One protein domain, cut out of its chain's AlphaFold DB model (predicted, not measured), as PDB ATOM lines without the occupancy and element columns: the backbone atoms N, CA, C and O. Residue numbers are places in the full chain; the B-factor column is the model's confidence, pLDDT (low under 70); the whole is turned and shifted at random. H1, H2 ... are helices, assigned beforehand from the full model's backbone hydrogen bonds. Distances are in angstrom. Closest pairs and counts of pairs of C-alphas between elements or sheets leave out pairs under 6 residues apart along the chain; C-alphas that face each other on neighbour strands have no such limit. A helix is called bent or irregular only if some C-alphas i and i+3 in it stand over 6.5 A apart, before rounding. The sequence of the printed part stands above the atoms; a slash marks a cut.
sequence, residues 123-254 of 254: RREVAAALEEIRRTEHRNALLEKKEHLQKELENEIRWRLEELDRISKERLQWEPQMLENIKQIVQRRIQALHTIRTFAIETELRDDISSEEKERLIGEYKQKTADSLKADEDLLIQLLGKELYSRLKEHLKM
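What this domain is: This is residues 123 to 254 of the 254 residues of an uncharacterized protein of bacterium (UniProt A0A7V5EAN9). Starting from the first printed residue, you meet three long helices laid side by side in a thin, slightly bowed row, H1, H2 and H3, the chain folding back between them in a zigzag with H2 in the middle. The two ends stick out at opposite ends of the row: residues 123 to 134 of H1 at one, and residues 244 to 254, of which 244 to 252 belong to H3, at the other. The printed part has 132 residues with three named helices in the order H1, H2, H3 and no named strand, and its class is all helix. It is extended, with a radius of gyration of the C-alphas of 22.3 A, and spans 86 by 27 by 17 A; without the two free stretches the body spans 55 by 26 by 14 A.

How they stand to each other: Begin with H1, residues 123 to 171, and look next at H2, residues 176 to 204. These two touch, and their closest C-alphas, those of Ile 157 and Gln 187, are 6.3 A apart. They run opposite ways at a shallow tilt of 6 degrees and form a helical hairpin. Go on to H3, residues 211 to 252, which touches H2; the closest C-alphas here are those of Ala 200 and Ile 218, 5.8 A apart. H2 and H3 also run opposite ways, at a shallow tilt of 12 degrees, and form a second helical hairpin. H1 and H3 are apart, with no C-alpha of the one within 8 A of the other. In the backbones of H1 and H2 every O i to N i+4 pair is within hydrogen-bond range; in H3, 36 of 38 are.

Where its parts are: Find C-alpha 123 at (-15.732, -2.376, -4.974); from there H1 runs 70.1 A to C-alpha 171 at (-3.379, -71.386, -4.312). Watch y turn back at H2, which runs 42.3 A from C-alpha 176 at (8.266, -67.283, -11.036) to C-alpha 204. H3 then runs 59.7 A from C-alpha 211 to C-alpha 252 at (-6.500, -84.376, -18.429). None of the three is bent.

The domain as a whole: The two C-alphas farthest apart are those of Arg 123 and Lys 253, at 86.2 A. The printed part has no cut and ends at Met 254, the chain's last residue. The link from H1 to H2 is tight, with 4 residues, and that from H2 to H3 is short, with 6. The mean pLDDT of the printed part is 72.7; 46 residues are under 70, among them residues 163 to 175, 243 to 249 and 251 to 254.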
ATOM      1  N   ARG A 123     -14.938  -1.150  -4.755       76.69
ATOM      2  CA  ARG A 123     -15.732  -2.376  -4.974       76.69
ATOM      3  C   ARG A 123     -15.114  -3.314  -6.008       76.69
ATOM      4  O   ARG A 123     -15.170  -4.525  -5.811       76.69
ATOM      5  N   ARG A 124     -14.545  -2.786  -7.095       76.81
ATOM      6  CA  ARG A 124     -13.872  -3.598  -8.125       76.81
ATOM      7  C   ARG A 124     -12.562  -4.180  -7.617       76.81
ATOM      8  O   ARG A 124     -12.300  -5.345  -7.882       76.81
ATOM      9  N   GLU A 125     -11.783  -3.408  -6.866       76.31
ATOM     10  CA  GLU A 125     -10.541  -3.871  -6.235       76.31
ATOM     11  C   GLU A 125     -10.821  -4.973  -5.201       76.31
ATOM     12  O   GLU A 125     -10.185  -6.022  -5.237       76.31
ATOM     13  N   VAL A 126     -11.842  -4.800  -4.353       74.62
ATOM     14  CA  VAL A 126     -12.292  -5.833  -3.404       74.62
ATOM     15  C   VAL A 126     -12.825  -7.072  -4.131       74.62
ATOM     16  O   VAL A 126     -12.495  -8.189  -3.741       74.62
ATOM     17  N   ALA A 127     -13.610  -6.915  -5.202       74.56
ATOM     18  CA  ALA A 127     -14.096  -8.049  -5.991       74.56
ATOM     19  C   ALA A 127     -12.955  -8.809  -6.692       74.56
ATOM     20  O   ALA A 127     -12.966 -10.038  -6.710       74.56
ATOM     21  N   ALA A 128     -11.955  -8.096  -7.221       74.19
ATOM     22  CA  ALA A 128     -10.759  -8.695  -7.803       74.19
ATOM     23  C   ALA A 128      -9.946  -9.456  -6.744       74.19
ATOM     24  O   ALA A 128      -9.619 -10.618  -6.960       74.19
ATOM     25  N   ALA A 129      -9.706  -8.855  -5.574       72.31
ATOM     26  CA  ALA A 129      -8.993  -9.499  -4.470       72.31
ATOM     27  C   ALA A 129      -9.716 -10.750  -3.937       72.31
ATOM     28  O   ALA A 129      -9.072 -11.749  -3.625       72.31
ATOM     29  N   LEU A 130     -11.053 -10.738  -3.865       75.25
ATOM     30  CA  LEU A 130     -11.837 -11.917  -3.478       75.25
ATOM     31  C   LEU A 130     -11.742 -13.049  -4.514       75.25
ATOM     32  O   LEU A 130     -11.650 -14.214  -4.130       75.25
ATOM     33  N   GLU A 131     -11.719 -12.732  -5.811       77.19
ATOM     34  CA  GLU A 131     -11.527 -13.739  -6.863       77.19
ATOM     35  C   GLU A 131     -10.075 -14.266  -6.893       77.19
ATOM     36  O   GLU A 131      -9.865 -15.460  -7.098       77.19
ATOM     37  N   GLU A 132      -9.076 -13.424  -6.606       78.50
ATOM     38  CA  GLU A 132      -7.663 -13.804  -6.416       78.50
ATOM     39  C   GLU A 132      -7.501 -14.810  -5.256       78.50
ATOM     40  O   GLU A 132      -6.864 -15.860  -5.406       78.50
ATOM     41  N   ILE A 133      -8.148 -14.538  -4.114       76.00
ATOM     42  CA  ILE A 133      -8.195 -15.446  -2.957       76.00
ATOM     43  C   ILE A 133      -8.857 -16.768  -3.357       76.00
ATOM     44  O   ILE A 133      -8.263 -17.828  -3.169       76.00
ATOM     45  N   ARG A 134     -10.034 -16.720  -3.990       77.50
ATOM     46  CA  ARG A 134     -10.780 -17.911  -4.432       77.50
ATOM     47  C   ARG A 134      -9.973 -18.788  -5.399       77.50
ATOM     48  O   ARG A 134     -10.011 -20.015  -5.298       77.50
ATOM     49  N   ARG A 135      -9.222 -18.182  -6.328       77.88
ATOM     50  CA  ARG A 135      -8.288 -18.892  -7.222       77.88
ATOM     51  C   ARG A 135      -7.143 -19.534  -6.448       77.88
ATOM     52  O   ARG A 135      -6.803 -20.683  -6.715       77.88
ATOM     53  N   THR A 136      -6.584 -18.827  -5.470       76.69
ATOM     54  CA  THR A 136      -5.484 -19.319  -4.628       76.69
ATOM     55  C   THR A 136      -5.925 -20.493  -3.747       76.69
ATOM     56  O   THR A 136      -5.247 -21.518  -3.703       76.69
ATOM     57  N   GLU A 137      -7.099 -20.406  -3.118       76.94
ATOM     58  CA  GLU A 137      -7.718 -21.507  -2.366       76.94
ATOM     59  C   GLU A 137      -7.962 -22.734  -3.256       76.94
ATOM     60  O   GLU A 137      -7.611 -23.856  -2.886       76.94
ATOM     61  N   HIS A 138      -8.500 -22.530  -4.465       78.38
ATOM     62  CA  HIS A 138      -8.714 -23.611  -5.427       78.38
ATOM     63  C   HIS A 138      -7.396 -24.271  -5.869       78.38
ATOM     64  O   HIS A 138      -7.292 -25.500  -5.883       78.38
ATOM     65  N   ARG A 139      -6.369 -23.464  -6.166       77.06
ATOM     66  CA  ARG A 139      -5.013 -23.915  -6.506       77.06
ATOM     67  C   ARG A 139      -4.404 -24.755  -5.381       77.06
ATOM     68  O   ARG A 139      -3.881 -25.835  -5.647       77.06
ATOM     69  N   ASN A 140      -4.523 -24.307  -4.132       77.19
ATOM     70  CA  ASN A 140      -4.020 -25.030  -2.963       77.19
ATOM     71  C   ASN A 140      -4.745 -26.372  -2.772       77.19
ATOM     72  O   ASN A 140      -4.087 -27.402  -2.639       77.19
ATOM     73  N   ALA A 141      -6.078 -26.398  -2.875       78.88
ATOM     74  CA  ALA A 141      -6.858 -27.635  -2.788       78.88
ATOM     75  C   ALA A 141      -6.495 -28.654  -3.894       78.88
ATOM     76  O   ALA A 141      -6.484 -29.865  -3.659       78.88
ATOM     77  N   LEU A 142      -6.161 -28.185  -5.103       73.75
ATOM     78  CA  LEU A 142      -5.662 -29.036  -6.188       73.75
ATOM     79  C   LEU A 142      -4.257 -29.599  -5.902       73.75
ATOM     80  O   LEU A 142      -3.996 -30.762  -6.223       73.75
ATOM     81  N   LEU A 143      -3.372 -28.824  -5.268       75.31
ATOM     82  CA  LEU A 143      -2.037 -29.280  -4.858       75.31
ATOM     83  C   LEU A 143      -2.104 -30.316  -3.725       75.31
ATOM     84  O   LEU A 143      -1.485 -31.374  -3.836       75.31
ATOM     85  N   GLU A 144      -2.920 -30.085  -2.693       76.94
ATOM     86  CA  GLU A 144      -3.171 -31.071  -1.629       76.94
ATOM     87  C   GLU A 144      -3.739 -32.380  -2.197       76.94
ATOM     88  O   GLU A 144      -3.305 -33.477  -1.836       76.94
ATOM     89  N   LYS A 145      -4.662 -32.280  -3.162       73.81
ATOM     90  CA  LYS A 145      -5.210 -33.435  -3.881       73.81
ATOM     91  C   LYS A 145      -4.141 -34.188  -4.682       73.81
ATOM     92  O   LYS A 145      -4.199 -35.418  -4.737       73.81
ATOM     93  N   LYS A 146      -3.156 -33.496  -5.271       71.56
ATOM     94  CA  LYS A 146      -2.008 -34.125  -5.950       71.56
ATOM     95  C   LYS A 146      -1.135 -34.905  -4.957       71.56
ATOM     96  O   LYS A 146      -0.853 -36.076  -5.210       71.56
ATOM     97  N   GLU A 147      -0.784 -34.313  -3.811       74.00
ATOM     98  CA  GLU A 147      -0.041 -35.015  -2.748       74.00
ATOM     99  C   GLU A 147      -0.811 -36.234  -2.205       74.00
ATOM    100  O   GLU A 147      -0.222 -37.288  -1.953       74.00
ATOM    101  N   HIS A 148      -2.133 -36.114  -2.029       74.31
ATOM    102  CA  HIS A 148      -2.983 -37.210  -1.558       74.31
ATOM    103  C   HIS A 148      -3.000 -38.381  -2.546       74.31
ATOM    104  O   HIS A 148      -2.775 -39.526  -2.158       74.31
ATOM    105  N   LEU A 149      -3.195 -38.093  -3.837       64.75
ATOM    106  CA  LEU A 149      -3.202 -39.099  -4.902       64.75
ATOM    107  C   LEU A 149      -1.880 -39.865  -5.010       64.75
ATOM    108  O   LEU A 149      -1.894 -41.050  -5.333       64.75
ATOM    109  N   GLN A 150      -0.743 -39.220  -4.743       68.19
ATOM    110  CA  GLN A 150       0.556 -39.897  -4.715       68.19
ATOM    111  C   GLN A 150       0.662 -40.898  -3.551       68.19
ATOM    112  O   GLN A 150       1.107 -42.025  -3.751       68.19
ATOM    113  N   LYS A 151       0.159 -40.548  -2.362       72.44
ATOM    114  CA  LYS A 151       0.094 -41.479  -1.220       72.44
ATOM    115  C   LYS A 151      -0.904 -42.619  -1.462       72.44
ATOM    116  O   LYS A 151      -0.633 -43.759  -1.092       72.44
ATOM    117  N   GLU A 152      -2.040 -42.344  -2.107       68.25
ATOM    118  CA  GLU A 152      -2.974 -43.390  -2.560       68.25
ATOM    119  C   GLU A 152      -2.307 -44.358  -3.544       68.25
ATOM    120  O   GLU A 152      -2.463 -45.568  -3.392       68.25
ATOM    121  N   LEU A 153      -1.539 -43.845  -4.514       68.19
ATOM    122  CA  LEU A 153      -0.802 -44.657  -5.486       68.19
ATOM    123  C   LEU A 153       0.153 -45.639  -4.795       68.19
ATOM    124  O   LEU A 153       0.109 -46.836  -5.071       68.19
ATOM    125  N   GLU A 154       1.005 -45.138  -3.900       67.94
ATOM    126  CA  GLU A 154       1.982 -45.953  -3.165       67.94
ATOM    127  C   GLU A 154       1.298 -47.061  -2.347       67.94
ATOM    128  O   GLU A 154       1.776 -48.197  -2.295       67.94
ATOM    129  N   ASN A 155       0.146 -46.749  -1.743       70.69
ATOM    130  CA  ASN A 155      -0.649 -47.704  -0.978       70.69
ATOM    131  C   ASN A 155      -1.339 -48.756  -1.867       70.69
ATOM    132  O   ASN A 155      -1.280 -49.940  -1.536       70.69
ATOM    133  N   GLU A 156      -1.949 -48.359  -2.990       59.44
ATOM    134  CA  GLU A 156      -2.624 -49.275  -3.924       59.44
ATOM    135  C   GLU A 156      -1.615 -50.209  -4.612       59.44
ATOM    136  O   GLU A 156      -1.859 -51.412  -4.683       59.44
ATOM    137  N   ILE A 157      -0.454 -49.701  -5.059       63.22
ATOM    138  CA  ILE A 157       0.623 -50.541  -5.617       63.22
ATOM    139  C   ILE A 157       1.058 -51.584  -4.586       63.22
ATOM    140  O   ILE A 157       1.088 -52.775  -4.902       63.22
ATOM    141  N   ARG A 158       1.372 -51.154  -3.356       72.25
ATOM    142  CA  ARG A 158       1.824 -52.056  -2.291       72.25
ATOM    143  C   ARG A 158       0.784 -53.143  -2.012       72.25
ATOM    144  O   ARG A 158       1.115 -54.322  -2.095       72.25
ATOM    145  N   TRP A 159      -0.470 -52.754  -1.779       72.31
ATOM    146  CA  TRP A 159      -1.548 -53.694  -1.472       72.31
ATOM    147  C   TRP A 159      -1.793 -54.705  -2.605       72.31
ATOM    148  O   TRP A 159      -1.926 -55.901  -2.355       72.31
ATOM    149  N   ARG A 160      -1.788 -54.261  -3.868       63.12
ATOM    150  CA  ARG A 160      -1.986 -55.145  -5.032       63.12
ATOM    151  C   ARG A 160      -0.846 -56.140  -5.222       63.12
ATOM    152  O   ARG A 160      -1.097 -57.272  -5.632       63.12
ATOM    153  N   LEU A 161       0.391 -55.738  -4.933       67.94
ATOM    154  CA  LEU A 161       1.554 -56.624  -5.004       67.94
ATOM    155  C   LEU A 161       1.558 -57.647  -3.862       67.94
ATOM    156  O   LEU A 161       1.834 -58.816  -4.117       67.94
ATOM    157  N   GLU A 162       1.205 -57.231  -2.643       70.31
ATOM    158  CA  GLU A 162       1.013 -58.120  -1.487       70.31
ATOM    159  C   GLU A 162      -0.095 -59.155  -1.757       70.31
ATOM    160  O   GLU A 162       0.088 -60.344  -1.493       70.31
ATOM    161  N   GLU A 163      -1.212 -58.731  -2.354       69.69
ATOM    162  CA  GLU A 163      -2.327 -59.603  -2.737       69.69
ATOM    163  C   GLU A 163      -1.923 -60.634  -3.805       69.69
ATOM    164  O   GLU A 163      -2.192 -61.825  -3.644       69.69
ATOM    165  N   LEU A 164      -1.218 -60.219  -4.867       61.06
ATOM    166  CA  LEU A 164      -0.684 -61.140  -5.885       61.06
ATOM    167  C   LEU A 164       0.291 -62.165  -5.289       61.06
ATOM    168  O   LEU A 164       0.259 -63.343  -5.649       61.06
ATOM    169  N   ASP A 165       1.158 -61.721  -4.379       64.19
ATOM    170  CA  ASP A 165       2.139 -62.576  -3.715       64.19
ATOM    171  C   ASP A 165       1.464 -63.604  -2.791       64.19
ATOM    172  O   ASP A 165       1.829 -64.782  -2.800       64.19
ATOM    173  N   ARG A 166       0.414 -63.187  -2.067       66.38
ATOM    174  CA  ARG A 166      -0.448 -64.074  -1.276       66.38
ATOM    175  C   ARG A 166      -1.151 -65.106  -2.153       66.38
ATOM    176  O   ARG A 166      -1.055 -66.297  -1.870       66.38
ATOM    177  N   ILE A 167      -1.814 -64.674  -3.227       59.66
ATOM    178  CA  ILE A 167      -2.543 -65.561  -4.146       59.66
ATOM    179  C   ILE A 167      -1.612 -66.642  -4.711       59.66
ATOM    180  O   ILE A 167      -1.972 -67.822  -4.695       59.66
ATOM    181  N   SER A 168      -0.405 -66.261  -5.147       60.91
ATOM    182  CA  SER A 168       0.600 -67.212  -5.635       60.91
ATOM    183  C   SER A 168       1.011 -68.223  -4.559       60.91
ATOM    184  O   SER A 168       0.977 -69.429  -4.803       60.91
ATOM    185  N   LYS A 169       1.329 -67.761  -3.343       65.25
ATOM    186  CA  LYS A 169       1.728 -68.638  -2.228       65.25
ATOM    187  C   LYS A 169       0.622 -69.596  -1.779       65.25
ATOM    188  O   LYS A 169       0.917 -70.739  -1.449       65.25
ATOM    189  N   GLU A 170      -0.630 -69.143  -1.745       59.06
ATOM    190  CA  GLU A 170      -1.740 -69.909  -1.167       59.06
ATOM    191  C   GLU A 170      -2.355 -70.941  -2.116       59.06
ATOM    192  O   GLU A 170      -2.804 -71.992  -1.659       59.06
ATOM    193  N   ARG A 171      -2.467 -70.636  -3.416       51.84
ATOM    194  CA  ARG A 171      -3.379 -71.386  -4.312       51.84
ATOM    195  C   ARG A 171      -2.763 -71.809  -5.639       51.84
ATOM    196  O   ARG A 171      -3.387 -72.543  -6.404       51.84
ATOM    197  N   LEU A 172      -1.586 -71.284  -5.960       54.31
ATOM    198  CA  LEU A 172      -1.232 -71.027  -7.345       54.31
ATOM    199  C   LEU A 172       0.294 -71.065  -7.542       54.31
ATOM    200  O   LEU A 172       0.965 -70.035  -7.615       54.31
ATOM    201  N   GLN A 173       0.820 -72.288  -7.697       62.81
ATOM    202  CA  GLN A 173       2.195 -72.560  -8.146       62.81
ATOM    203  C   GLN A 173       2.401 -72.068  -9.587       62.81
ATOM    204  O   GLN A 173       2.307 -72.852 -10.526       62.81
ATOM    205  N   TRP A 174       2.579 -70.765  -9.769       64.56
ATOM    206  CA  TRP A 174       2.889 -70.169 -11.067       64.56
ATOM    207  C   TRP A 174       4.395 -70.212 -11.261       64.56
ATOM    208  O   TRP A 174       5.157 -70.109 -10.295       64.56
ATOM    209  N   GLU A 175       4.841 -70.302 -12.511       68.81
ATOM    210  CA  GLU A 175       6.252 -70.086 -12.810       68.81
ATOM    211  C   GLU A 175       6.679 -68.695 -12.298       68.81
ATOM    212  O   GLU A 175       5.976 -67.712 -12.569       68.81
ATOM    213  N   PRO A 176       7.827 -68.563 -11.600       72.19
ATOM    214  CA  PRO A 176       8.266 -67.283 -11.036       72.19
ATOM    215  C   PRO A 176       8.298 -66.141 -12.061       72.19
ATOM    216  O   PRO A 176       7.922 -65.014 -11.748       72.19
ATOM    217  N   GLN A 177       8.663 -66.451 -13.310       73.00
ATOM    218  CA  GLN A 177       8.669 -65.493 -14.413       73.00
ATOM    219  C   GLN A 177       7.264 -64.990 -14.780       73.00
ATOM    220  O   GLN A 177       7.105 -63.824 -15.135       73.00
ATOM    221  N   MET A 178       6.234 -65.838 -14.699       70.44
ATOM    222  CA  MET A 178       4.862 -65.437 -15.014       70.44
ATOM    223  C   MET A 178       4.287 -64.522 -13.931       70.44
ATOM    224  O   MET A 178       3.658 -63.513 -14.256       70.44
ATOM    225  N   LEU A 179       4.551 -64.832 -12.656       67.31
ATOM    226  CA  LEU A 179       4.169 -63.973 -11.534       67.31
ATOM    227  C   LEU A 179       4.829 -62.591 -11.645       67.31
ATOM    228  O   LEU A 179       4.159 -61.576 -11.468       67.31
ATOM    229  N   GLU A 180       6.121 -62.552 -11.976       75.38
ATOM    230  CA  GLU A 180       6.871 -61.305 -12.151       75.38
ATOM    231  C   GLU A 180       6.325 -60.463 -13.314       75.38
ATOM    232  O   GLU A 180       6.022 -59.284 -13.131       75.38
ATOM    233  N   ASN A 181       6.067 -61.078 -14.475       72.50
ATOM    234  CA  ASN A 181       5.433 -60.396 -15.609       72.50
ATOM    235  C   ASN A 181       4.102 -59.727 -15.205       72.50
ATOM    236  O   ASN A 181       3.781 -58.638 -15.675       72.50
ATOM    237  N   ILE A 182       3.325 -60.354 -14.318       67.31
ATOM    238  CA  ILE A 182       2.015 -59.849 -13.887       67.31
ATOM    239  C   ILE A 182       2.134 -58.762 -12.831       67.31
ATOM    240  O   ILE A 182       1.408 -57.770 -12.918       67.31
ATOM    241  N   LYS A 183       3.076 -58.888 -11.891       67.88
ATOM    242  CA  LYS A 183       3.431 -57.803 -10.967       67.88
ATOM    243  C   LYS A 183       3.818 -56.544 -11.750       67.88
ATOM    244  O   LYS A 183       3.274 -55.476 -11.468       67.88
ATOM    245  N   GLN A 184       4.636 -56.681 -12.796       74.69
ATOM    246  CA  GLN A 184       5.022 -55.575 -13.678       74.69
ATOM    247  C   GLN A 184       3.836 -54.975 -14.447       74.69
ATOM    248  O   GLN A 184       3.694 -53.753 -14.484       74.69
ATOM    249  N   ILE A 185       2.949 -55.789 -15.035       71.25
ATOM    250  CA  ILE A 185       1.760 -55.263 -15.730       71.25
ATOM    251  C   ILE A 185       0.836 -54.522 -14.750       71.25
ATOM    252  O   ILE A 185       0.354 -53.432 -15.050       71.25
ATOM    253  N   VAL A 186       0.603 -55.074 -13.558       68.88
ATOM    254  CA  VAL A 186      -0.244 -54.438 -12.539       68.88
ATOM    255  C   VAL A 186       0.365 -53.116 -12.057       68.88
ATOM    256  O   VAL A 186      -0.356 -52.121 -11.996       68.88
ATOM    257  N   GLN A 187       1.682 -53.055 -11.831       68.06
ATOM    258  CA  GLN A 187       2.399 -51.800 -11.563       68.06
ATOM    259  C   GLN A 187       2.200 -50.778 -12.691       68.06
ATOM    260  O   GLN A 187       1.761 -49.661 -12.412       68.06
ATOM    261  N   ARG A 188       2.435 -51.157 -13.961       75.56
ATOM    262  CA  ARG A 188       2.235 -50.267 -15.121       75.56
ATOM    263  C   ARG A 188       0.811 -49.720 -15.190       75.56
ATOM    264  O   ARG A 188       0.633 -48.514 -15.356       75.56
ATOM    265  N   ARG A 189      -0.205 -50.575 -15.015       69.50
ATOM    266  CA  ARG A 189      -1.618 -50.159 -15.053       69.50
ATOM    267  C   ARG A 189      -1.961 -49.175 -13.936       69.50
ATOM    268  O   ARG A 189      -2.620 -48.168 -14.194       69.50
ATOM    269  N   ILE A 190      -1.504 -49.435 -12.712       66.25
ATOM    270  CA  ILE A 190      -1.759 -48.560 -11.560       66.25
ATOM    271  C   ILE A 190      -1.026 -47.216 -11.721       66.25
ATOM    272  O   ILE A 190      -1.630 -46.158 -11.526       66.25
ATOM    273  N   GLN A 191       0.238 -47.235 -12.157       70.31
ATOM    274  CA  GLN A 191       1.027 -46.028 -12.404       70.31
ATOM    275  C   GLN A 191       0.407 -45.162 -13.510       70.31
ATOM    276  O   GLN A 191       0.224 -43.965 -13.319       70.31
ATOM    277  N   ALA A 192      -0.018 -45.759 -14.626       71.62
ATOM    278  CA  ALA A 192      -0.687 -45.050 -15.716       71.62
ATOM    279  C   ALA A 192      -1.992 -44.355 -15.278       71.62
ATOM    280  O   ALA A 192      -2.259 -43.223 -15.689       71.62
ATOM    281  N   LEU A 193      -2.793 -44.996 -14.415       69.81
ATOM    282  CA  LEU A 193      -3.995 -44.388 -13.835       69.81
ATOM    283  C   LEU A 193      -3.668 -43.165 -12.969       69.81
ATOM    284  O   LEU A 193      -4.401 -42.175 -13.015       69.81
ATOM    285  N   HIS A 194      -2.575 -43.199 -12.204       69.75
ATOM    286  CA  HIS A 194      -2.117 -42.034 -11.445       69.75
ATOM    287  C   HIS A 194      -1.549 -40.937 -12.345       69.75
ATOM    288  O   HIS A 194      -1.897 -39.774 -12.149       69.75
ATOM    289  N   THR A 195      -0.794 -41.284 -13.388       73.62
ATOM    290  CA  THR A 195      -0.302 -40.316 -14.377       73.62
ATOM    291  C   THR A 195      -1.457 -39.571 -15.055       73.62
ATOM    292  O   THR A 195      -1.407 -38.349 -15.143       73.62
ATOM    293  N   ILE A 196      -2.548 -40.256 -15.434       73.12
ATOM    294  CA  ILE A 196      -3.778 -39.603 -15.933       73.12
ATOM    295  C   ILE A 196      -4.345 -38.608 -14.907       73.12
ATOM    296  O   ILE A 196      -4.725 -37.493 -15.268       73.12
ATOM    297  N   ARG A 197      -4.459 -39.010 -13.632       70.00
ATOM    298  CA  ARG A 197      -5.035 -38.160 -12.572       70.00
ATOM    299  C   ARG A 197      -4.155 -36.940 -12.283       70.00
ATOM    300  O   ARG A 197      -4.686 -35.848 -12.101       70.00
ATOM    301  N   THR A 198      -2.837 -37.123 -12.286       71.81
ATOM    302  CA  THR A 198      -1.845 -36.059 -12.102       71.81
ATOM    303  C   THR A 198      -1.871 -35.083 -13.272       71.81
ATOM    304  O   THR A 198      -2.042 -33.889 -13.045       71.81
ATOM    305  N   PHE A 199      -1.839 -35.583 -14.512       79.00
ATOM    306  CA  PHE A 199      -1.958 -34.767 -15.724       79.00
ATOM    307  C   PHE A 199      -3.255 -33.948 -15.748       79.00
ATOM    308  O   PHE A 199      -3.248 -32.783 -16.142       79.00
ATOM    309  N   ALA A 200      -4.373 -34.522 -15.289       72.44
ATOM    310  CA  ALA A 200      -5.634 -33.795 -15.180       72.44
ATOM    311  C   ALA A 200      -5.565 -32.642 -14.165       72.44
ATOM    312  O   ALA A 200      -6.049 -31.557 -14.465       72.44
ATOM    313  N   ILE A 201      -4.928 -32.837 -13.005       70.62
ATOM    314  CA  ILE A 201      -4.725 -31.763 -12.018       70.62
ATOM    315  C   ILE A 201      -3.766 -30.694 -12.552       70.62
ATOM    316  O   ILE A 201      -4.039 -29.508 -12.411       70.62
ATOM    317  N   GLU A 202      -2.671 -31.088 -13.197       78.69
ATOM    318  CA  GLU A 202      -1.711 -30.154 -13.800       78.69
ATOM    319  C   GLU A 202      -2.338 -29.337 -14.933       78.69
ATOM    320  O   GLU A 202      -2.062 -28.148 -15.050       78.69
ATOM    321  N   THR A 203      -3.229 -29.944 -15.718       80.88
ATOM    322  CA  THR A 203      -4.011 -29.253 -16.753       80.88
ATOM    323  C   THR A 203      -5.058 -28.317 -16.139       80.88
ATOM    324  O   THR A 203      -5.282 -27.226 -16.661       80.88
ATOM    325  N   GLU A 204      -5.660 -28.683 -15.005       78.38
ATOM    326  CA  GLU A 204      -6.588 -27.808 -14.277       78.38
ATOM    327  C   GLU A 204      -5.878 -26.586 -13.671       78.38
ATOM    328  O   GLU A 204      -6.401 -25.476 -13.737       78.38
ATOM    329  N   LEU A 205      -4.651 -26.765 -13.174       78.06
ATOM    330  CA  LEU A 205      -3.782 -25.717 -12.617       78.06
ATOM    331  C   LEU A 205      -3.231 -24.720 -13.656       78.06
ATOM    332  O   LEU A 205      -2.519 -23.788 -13.279       78.06
ATOM    333  N   ARG A 206      -3.506 -24.915 -14.951       84.75
ATOM    334  CA  ARG A 206      -3.075 -24.005 -16.019       84.75
ATOM    335  C   ARG A 206      -4.079 -22.878 -16.235       84.75
ATOM    336  O   ARG A 206      -5.217 -23.117 -16.635       84.75
ATOM    337  N   ASP A 207      -3.624 -21.647 -16.034       81.06
ATOM    338  CA  ASP A 207      -4.413 -20.431 -16.272       81.06
ATOM    339  C   ASP A 207      -4.340 -19.947 -17.739       81.06
ATOM    340  O   ASP A 207      -5.098 -19.070 -18.144       81.06
ATOM    341  N   ASP A 208      -3.444 -20.523 -18.554       88.88
ATOM    342  CA  ASP A 208      -3.166 -20.113 -19.939       88.88
ATOM    343  C   ASP A 208      -4.059 -20.782 -21.005       88.88
ATOM    344  O   ASP A 208      -3.944 -20.470 -22.191       88.88
ATOM    345  N   ILE A 209      -4.956 -21.689 -20.602       88.94
ATOM    346  CA  ILE A 209      -5.825 -22.472 -21.497       88.94
ATOM    347  C   ILE A 209      -7.294 -22.446 -21.051       88.94
ATOM    348  O   ILE A 209      -7.607 -22.432 -19.859       88.94
ATOM    349  N   SER A 210      -8.214 -22.447 -22.021       91.56
ATOM    350  CA  SER A 210      -9.661 -22.416 -21.767       91.56
ATOM    351  C   SER A 210     -10.177 -23.735 -21.182       91.56
ATOM    352  O   SER A 210      -9.563 -24.787 -21.349       91.56
ATOM    353  N   SER A 211     -11.352 -23.707 -20.543       86.06
ATOM    354  CA  SER A 211     -11.991 -24.917 -19.995       86.06
ATOM    355  C   SER A 211     -12.232 -25.999 -21.057       86.06
ATOM    356  O   SER A 211     -12.032 -27.178 -20.785       86.06
ATOM    357  N   GLU A 212     -12.616 -25.609 -22.276       88.81
ATOM    358  CA  GLU A 212     -12.819 -26.541 -23.397       88.81
ATOM    359  C   GLU A 212     -11.499 -27.204 -23.827       88.81
ATOM    360  O   GLU A 212     -11.454 -28.405 -24.090       88.81
ATOM    361  N   GLU A 213     -10.403 -26.439 -23.841       88.50
ATOM    362  CA  GLU A 213      -9.071 -26.952 -24.168       88.50
ATOM    363  C   GLU A 213      -8.530 -27.871 -23.060       88.50
ATOM    364  O   GLU A 213      -7.944 -28.913 -23.361       88.50
ATOM    365  N   LYS A 214      -8.796 -27.558 -21.782       85.88
ATOM    366  CA  LYS A 214      -8.501 -28.451 -20.646       85.88
ATOM    367  C   LYS A 214      -9.212 -29.796 -20.799       85.88
ATOM    368  O   LYS A 214      -8.563 -30.841 -20.727       85.88
ATOM    369  N   GLU A 215     -10.522 -29.789 -21.058       86.06
ATOM    370  CA  GLU A 215     -11.293 -31.020 -21.272       86.06
ATOM    371  C   GLU A 215     -10.772 -31.827 -22.468       86.06
ATOM    372  O   GLU A 215     -10.615 -33.049 -22.359       86.06
ATOM    373  N   ARG A 216     -10.444 -31.154 -23.581       91.31
ATOM    374  CA  ARG A 216      -9.878 -31.783 -24.782       91.31
ATOM    375  C   ARG A 216      -8.550 -32.478 -24.487       91.31
ATOM    376  O   ARG A 216      -8.428 -33.674 -24.748       91.31
ATOM    377  N   LEU A 217      -7.588 -31.770 -23.892       85.44
ATOM    378  CA  LEU A 217      -6.266 -32.312 -23.553       85.44
ATOM    379  C   LEU A 217      -6.367 -33.494 -22.579       85.44
ATOM    380  O   LEU A 217      -5.721 -34.525 -22.778       85.44
ATOM    381  N   ILE A 218      -7.222 -33.390 -21.556       84.25
ATOM    382  CA  ILE A 218      -7.479 -34.478 -20.602       84.25
ATOM    383  C   ILE A 218      -8.117 -35.688 -21.304       84.25
ATOM    384  O   ILE A 218      -7.778 -36.830 -20.986       84.25
ATOM    385  N   GLY A 219      -9.032 -35.464 -22.252       82.56
ATOM    386  CA  GLY A 219      -9.661 -36.511 -23.059       82.56
ATOM    387  C   GLY A 219      -8.670 -37.240 -23.971       82.56
ATOM    388  O   GLY A 219      -8.614 -38.471 -23.955       82.56
ATOM    389  N   GLU A 220      -7.848 -36.494 -24.710       86.69
ATOM    390  CA  GLU A 220      -6.803 -37.031 -25.590       86.69
ATOM    391  C   GLU A 220      -5.766 -37.847 -24.805       86.69
ATOM    392  O   GLU A 220      -5.426 -38.968 -25.198       86.69
ATOM    393  N   TYR A 221      -5.316 -37.338 -23.651       80.12
ATOM    394  CA  TYR A 221      -4.370 -38.047 -22.789       80.12
ATOM    395  C   TYR A 221      -4.967 -39.347 -22.235       80.12
ATOM    396  O   TYR A 221      -4.341 -40.402 -22.327       80.12
ATOM    397  N   LYS A 222      -6.215 -39.306 -21.739       77.69
ATOM    398  CA  LYS A 222      -6.949 -40.502 -21.287       77.69
ATOM    399  C   LYS A 222      -7.061 -41.558 -22.383       77.69
ATOM    400  O   LYS A 222      -6.823 -42.728 -22.095       77.69
ATOM    401  N   GLN A 223      -7.401 -41.162 -23.611       81.12
ATOM    402  CA  GLN A 223      -7.532 -42.092 -24.733       81.12
ATOM    403  C   GLN A 223      -6.186 -42.749 -25.067       81.12
ATOM    404  O   GLN A 223      -6.094 -43.974 -25.078       81.12
ATOM    405  N   LYS A 224      -5.121 -41.951 -25.221       79.38
ATOM    406  CA  LYS A 224      -3.764 -42.450 -25.488       79.38
ATOM    407  C   LYS A 224      -3.285 -43.435 -24.416       79.38
ATOM    408  O   LYS A 224      -2.670 -44.453 -24.736       79.38
ATOM    409  N   THR A 225      -3.572 -43.158 -23.144       75.94
ATOM    410  CA  THR A 225      -3.242 -44.077 -22.051       75.94
ATOM    411  C   THR A 225      -4.125 -45.327 -22.066       75.94
ATOM    412  O   THR A 225      -3.606 -46.418 -21.856       75.94
ATOM    413  N   ALA A 226      -5.425 -45.219 -22.362       73.75
ATOM    414  CA  ALA A 226      -6.318 -46.375 -22.481       73.75
ATOM    415  C   ALA A 226      -5.875 -47.344 -23.592       73.75
ATOM    416  O   ALA A 226      -5.859 -48.556 -23.375       73.75
ATOM    417  N   ASP A 227      -5.431 -46.820 -24.737       73.56
ATOM    418  CA  ASP A 227      -4.896 -47.630 -25.837       73.56
ATOM    419  C   ASP A 227      -3.601 -48.361 -25.431       73.56
ATOM    420  O   ASP A 227      -3.427 -49.538 -25.747       73.56
ATOM    421  N   SER A 228      -2.733 -47.717 -24.638       73.50
ATOM    422  CA  SER A 228      -1.554 -48.367 -24.043       73.50
ATOM    423  C   SER A 228      -1.918 -49.439 -23.006       73.50
ATOM    424  O   SER A 228      -1.267 -50.479 -22.943       73.50
ATOM    425  N   LEU A 229      -2.950 -49.204 -22.191       75.12
ATOM    426  CA  LEU A 229      -3.411 -50.138 -21.155       75.12
ATOM    427  C   LEU A 229      -4.096 -51.376 -21.736       75.12
ATOM    428  O   LEU A 229      -4.085 -52.434 -21.104       75.12
ATOM    429  N   LYS A 230      -4.663 -51.262 -22.938       76.06
ATOM    430  CA  LYS A 230      -5.280 -52.379 -23.651       76.06
ATOM    431  C   LYS A 230      -4.265 -53.467 -24.009       76.06
ATOM    432  O   LYS A 230      -4.552 -54.637 -23.793       76.06
ATOM    433  N   ALA A 231      -3.065 -53.095 -24.457       76.44
ATOM    434  CA  ALA A 231      -1.995 -54.059 -24.729       76.44
ATOM    435  C   ALA A 231      -1.572 -54.836 -23.464       76.44
ATOM    436  O   ALA A 231      -1.338 -56.042 -23.517       76.44
ATOM    437  N   ASP A 232      -1.544 -54.157 -22.312       74.06
ATOM    438  CA  ASP A 232      -1.324 -54.777 -21.000       74.06
ATOM    439  C   ASP A 232      -2.484 -55.712 -20.591       74.06
ATOM    440  O   ASP A 232      -2.261 -56.728 -19.935       74.06
ATOM    441  N   GLU A 233      -3.723 -55.415 -20.998       68.88
ATOM    442  CA  GLU A 233      -4.891 -56.286 -20.789       68.88
ATOM    443  C   GLU A 233      -4.818 -57.564 -21.625       68.88
ATOM    444  O   GLU A 233      -4.948 -58.667 -21.093       68.88
ATOM    445  N   ASP A 234      -4.545 -57.414 -22.922       74.31
ATOM    446  CA  ASP A 234      -4.399 -58.522 -23.862       74.31
ATOM    447  C   ASP A 234      -3.253 -59.455 -23.422       74.31
ATOM    448  O   ASP A 234      -3.379 -60.681 -23.495       74.31
ATOM    449  N   LEU A 235      -2.161 -58.897 -22.882       76.06
ATOM    450  CA  LEU A 235      -1.048 -59.663 -22.319       76.06
ATOM    451  C   LEU A 235      -1.438 -60.422 -21.039       76.06
ATOM    452  O   LEU A 235      -1.090 -61.597 -20.911       76.06
ATOM    453  N   LEU A 236      -2.190 -59.808 -20.115       67.88
ATOM    454  CA  LEU A 236      -2.716 -60.509 -18.931       67.88
ATOM    455  C   LEU A 236      -3.609 -61.687 -19.329       67.88
ATOM    456  O   LEU A 236      -3.432 -62.788 -18.810       67.88
ATOM    457  N   ILE A 237      -4.524 -61.475 -20.278       68.88
ATOM    458  CA  ILE A 237      -5.428 -62.515 -20.788       68.88
ATOM    459  C   ILE A 237      -4.629 -63.666 -21.416       68.88
ATOM    460  O   ILE A 237      -4.935 -64.831 -21.165       68.88
ATOM    461  N   GLN A 238      -3.567 -63.371 -22.175       75.12
ATOM    462  CA  GLN A 238      -2.690 -64.397 -22.750       75.12
ATOM    463  C   GLN A 238      -1.911 -65.193 -21.692       75.12
ATOM    464  O   GLN A 238      -1.798 -66.413 -21.824       75.12
ATOM    465  N   LEU A 239      -1.365 -64.538 -20.662       70.88
ATOM    466  CA  LEU A 239      -0.628 -65.215 -19.586       70.88
ATOM    467  C   LEU A 239      -1.562 -66.117 -18.764       70.88
ATOM    468  O   LEU A 239      -1.283 -67.305 -18.608       70.88
ATOM    469  N   LEU A 240      -2.717 -65.588 -18.347       67.56
ATOM    470  CA  LEU A 240      -3.767 -66.339 -17.651       67.56
ATOM    471  C   LEU A 240      -4.280 -67.523 -18.484       67.56
ATOM    472  O   LEU A 240      -4.440 -68.625 -17.964       67.56
ATOM    473  N   GLY A 241      -4.511 -67.313 -19.782       70.19
ATOM    474  CA  GLY A 241      -4.969 -68.356 -20.698       70.19
ATOM    475  C   GLY A 241      -3.959 -69.492 -20.866       70.19
ATOM    476  O   GLY A 241      -4.358 -70.657 -20.885       70.19
ATOM    477  N   LYS A 242      -2.657 -69.178 -20.929       71.19
ATOM    478  CA  LYS A 242      -1.584 -70.187 -20.967       71.19
ATOM    479  C   LYS A 242      -1.530 -71.007 -19.681       71.19
ATOM    480  O   LYS A 242      -1.486 -72.228 -19.763       71.19
ATOM    481  N   GLU A 243      -1.588 -70.359 -18.519       69.56
ATOM    482  CA  GLU A 243      -1.568 -71.034 -17.214       69.56
ATOM    483  C   GLU A 243      -2.767 -71.977 -17.034       69.56
ATOM    484  O   GLU A 243      -2.612 -73.148 -16.682       69.56
ATOM    485  N   LEU A 244      -3.975 -71.491 -17.347       66.50
ATOM    486  CA  LEU A 244      -5.201 -72.290 -17.302       66.50
ATOM    487  C   LEU A 244      -5.141 -73.483 -18.264       66.50
ATOM    488  O   LEU A 244      -5.534 -74.585 -17.886       66.50
ATOM    489  N   TYR A 245      -4.625 -73.290 -19.482       66.06
ATOM    490  CA  TYR A 245      -4.467 -74.366 -20.460       66.06
ATOM    491  C   TYR A 245      -3.451 -75.427 -20.009       66.06
ATOM    492  O   TYR A 245      -3.742 -76.621 -20.107       66.06
ATOM    493  N   SER A 246      -2.298 -75.016 -19.470       69.88
ATOM    494  CA  SER A 246      -1.274 -75.932 -18.953       69.88
ATOM    495  C   SER A 246      -1.823 -76.811 -17.828       69.88
ATOM    496  O   SER A 246      -1.737 -78.036 -17.913       69.88
ATOM    497  N   ARG A 247      -2.502 -76.214 -16.838       66.50
ATOM    498  CA  ARG A 247      -3.156 -76.958 -15.744       66.50
ATOM    499  C   ARG A 247      -4.260 -77.887 -16.243       66.50
ATOM    500  O   ARG A 247      -4.386 -79.011 -15.759       66.50
ATOM    501  N   LEU A 248      -5.062 -77.447 -17.218       63.09
ATOM    502  CA  LEU A 248      -6.103 -78.290 -17.813       63.09
ATOM    503  C   LEU A 248      -5.485 -79.522 -18.494       63.09
ATOM    504  O   LEU A 248      -5.996 -80.627 -18.333       63.09
ATOM    505  N   LYS A 249      -4.366 -79.347 -19.208       69.69
ATOM    506  CA  LYS A 249      -3.630 -80.442 -19.849       69.69
ATOM    507  C   LYS A 249      -3.079 -81.440 -18.824       69.69
ATOM    508  O   LYS A 249      -3.306 -82.639 -18.980       69.69
ATOM    509  N   GLU A 250      -2.432 -80.961 -17.761       72.00
ATOM    510  CA  GLU A 250      -1.927 -81.809 -16.668       72.00
ATOM    511  C   GLU A 250      -3.048 -82.634 -16.015       72.00
ATOM    512  O   GLU A 250      -2.915 -83.848 -15.839       72.00
ATOM    513  N   HIS A 251      -4.191 -82.005 -15.719       62.62
ATOM    514  CA  HIS A 251      -5.349 -82.693 -15.142       62.62
ATOM    515  C   HIS A 251      -6.011 -83.701 -16.095       62.62
ATOM    516  O   HIS A 251      -6.564 -84.697 -15.628       62.62
ATOM    517  N   LEU A 252      -5.943 -83.478 -17.411       69.00
ATOM    518  CA  LEU A 252      -6.500 -84.376 -18.429       69.00
ATOM    519  C   LEU A 252      -5.572 -85.545 -18.811       69.00
ATOM    520  O   LEU A 252      -6.006 -86.421 -19.557       69.00
ATOM    521  N   LYS A 253      -4.335 -85.595 -18.290       52.12
ATOM    522  CA  LYS A 253      -3.314 -86.618 -18.605       52.12
ATOM    523  C   LYS A 253      -3.075 -86.806 -20.115       52.12
ATOM    524  O   LYS A 253      -3.162 -87.921 -20.633       52.12
ATOM    525  N   MET A 254      -2.712 -85.709 -20.788       47.53
ATOM    526  CA  MET A 254      -1.967 -85.711 -22.061       47.53
ATOM    527  C   MET A 254      -0.523 -85.259 -21.846       47.53
ATOM    528  O   MET A 254       0.367 -85.849 -22.489       47.53
TER     529      MET A 254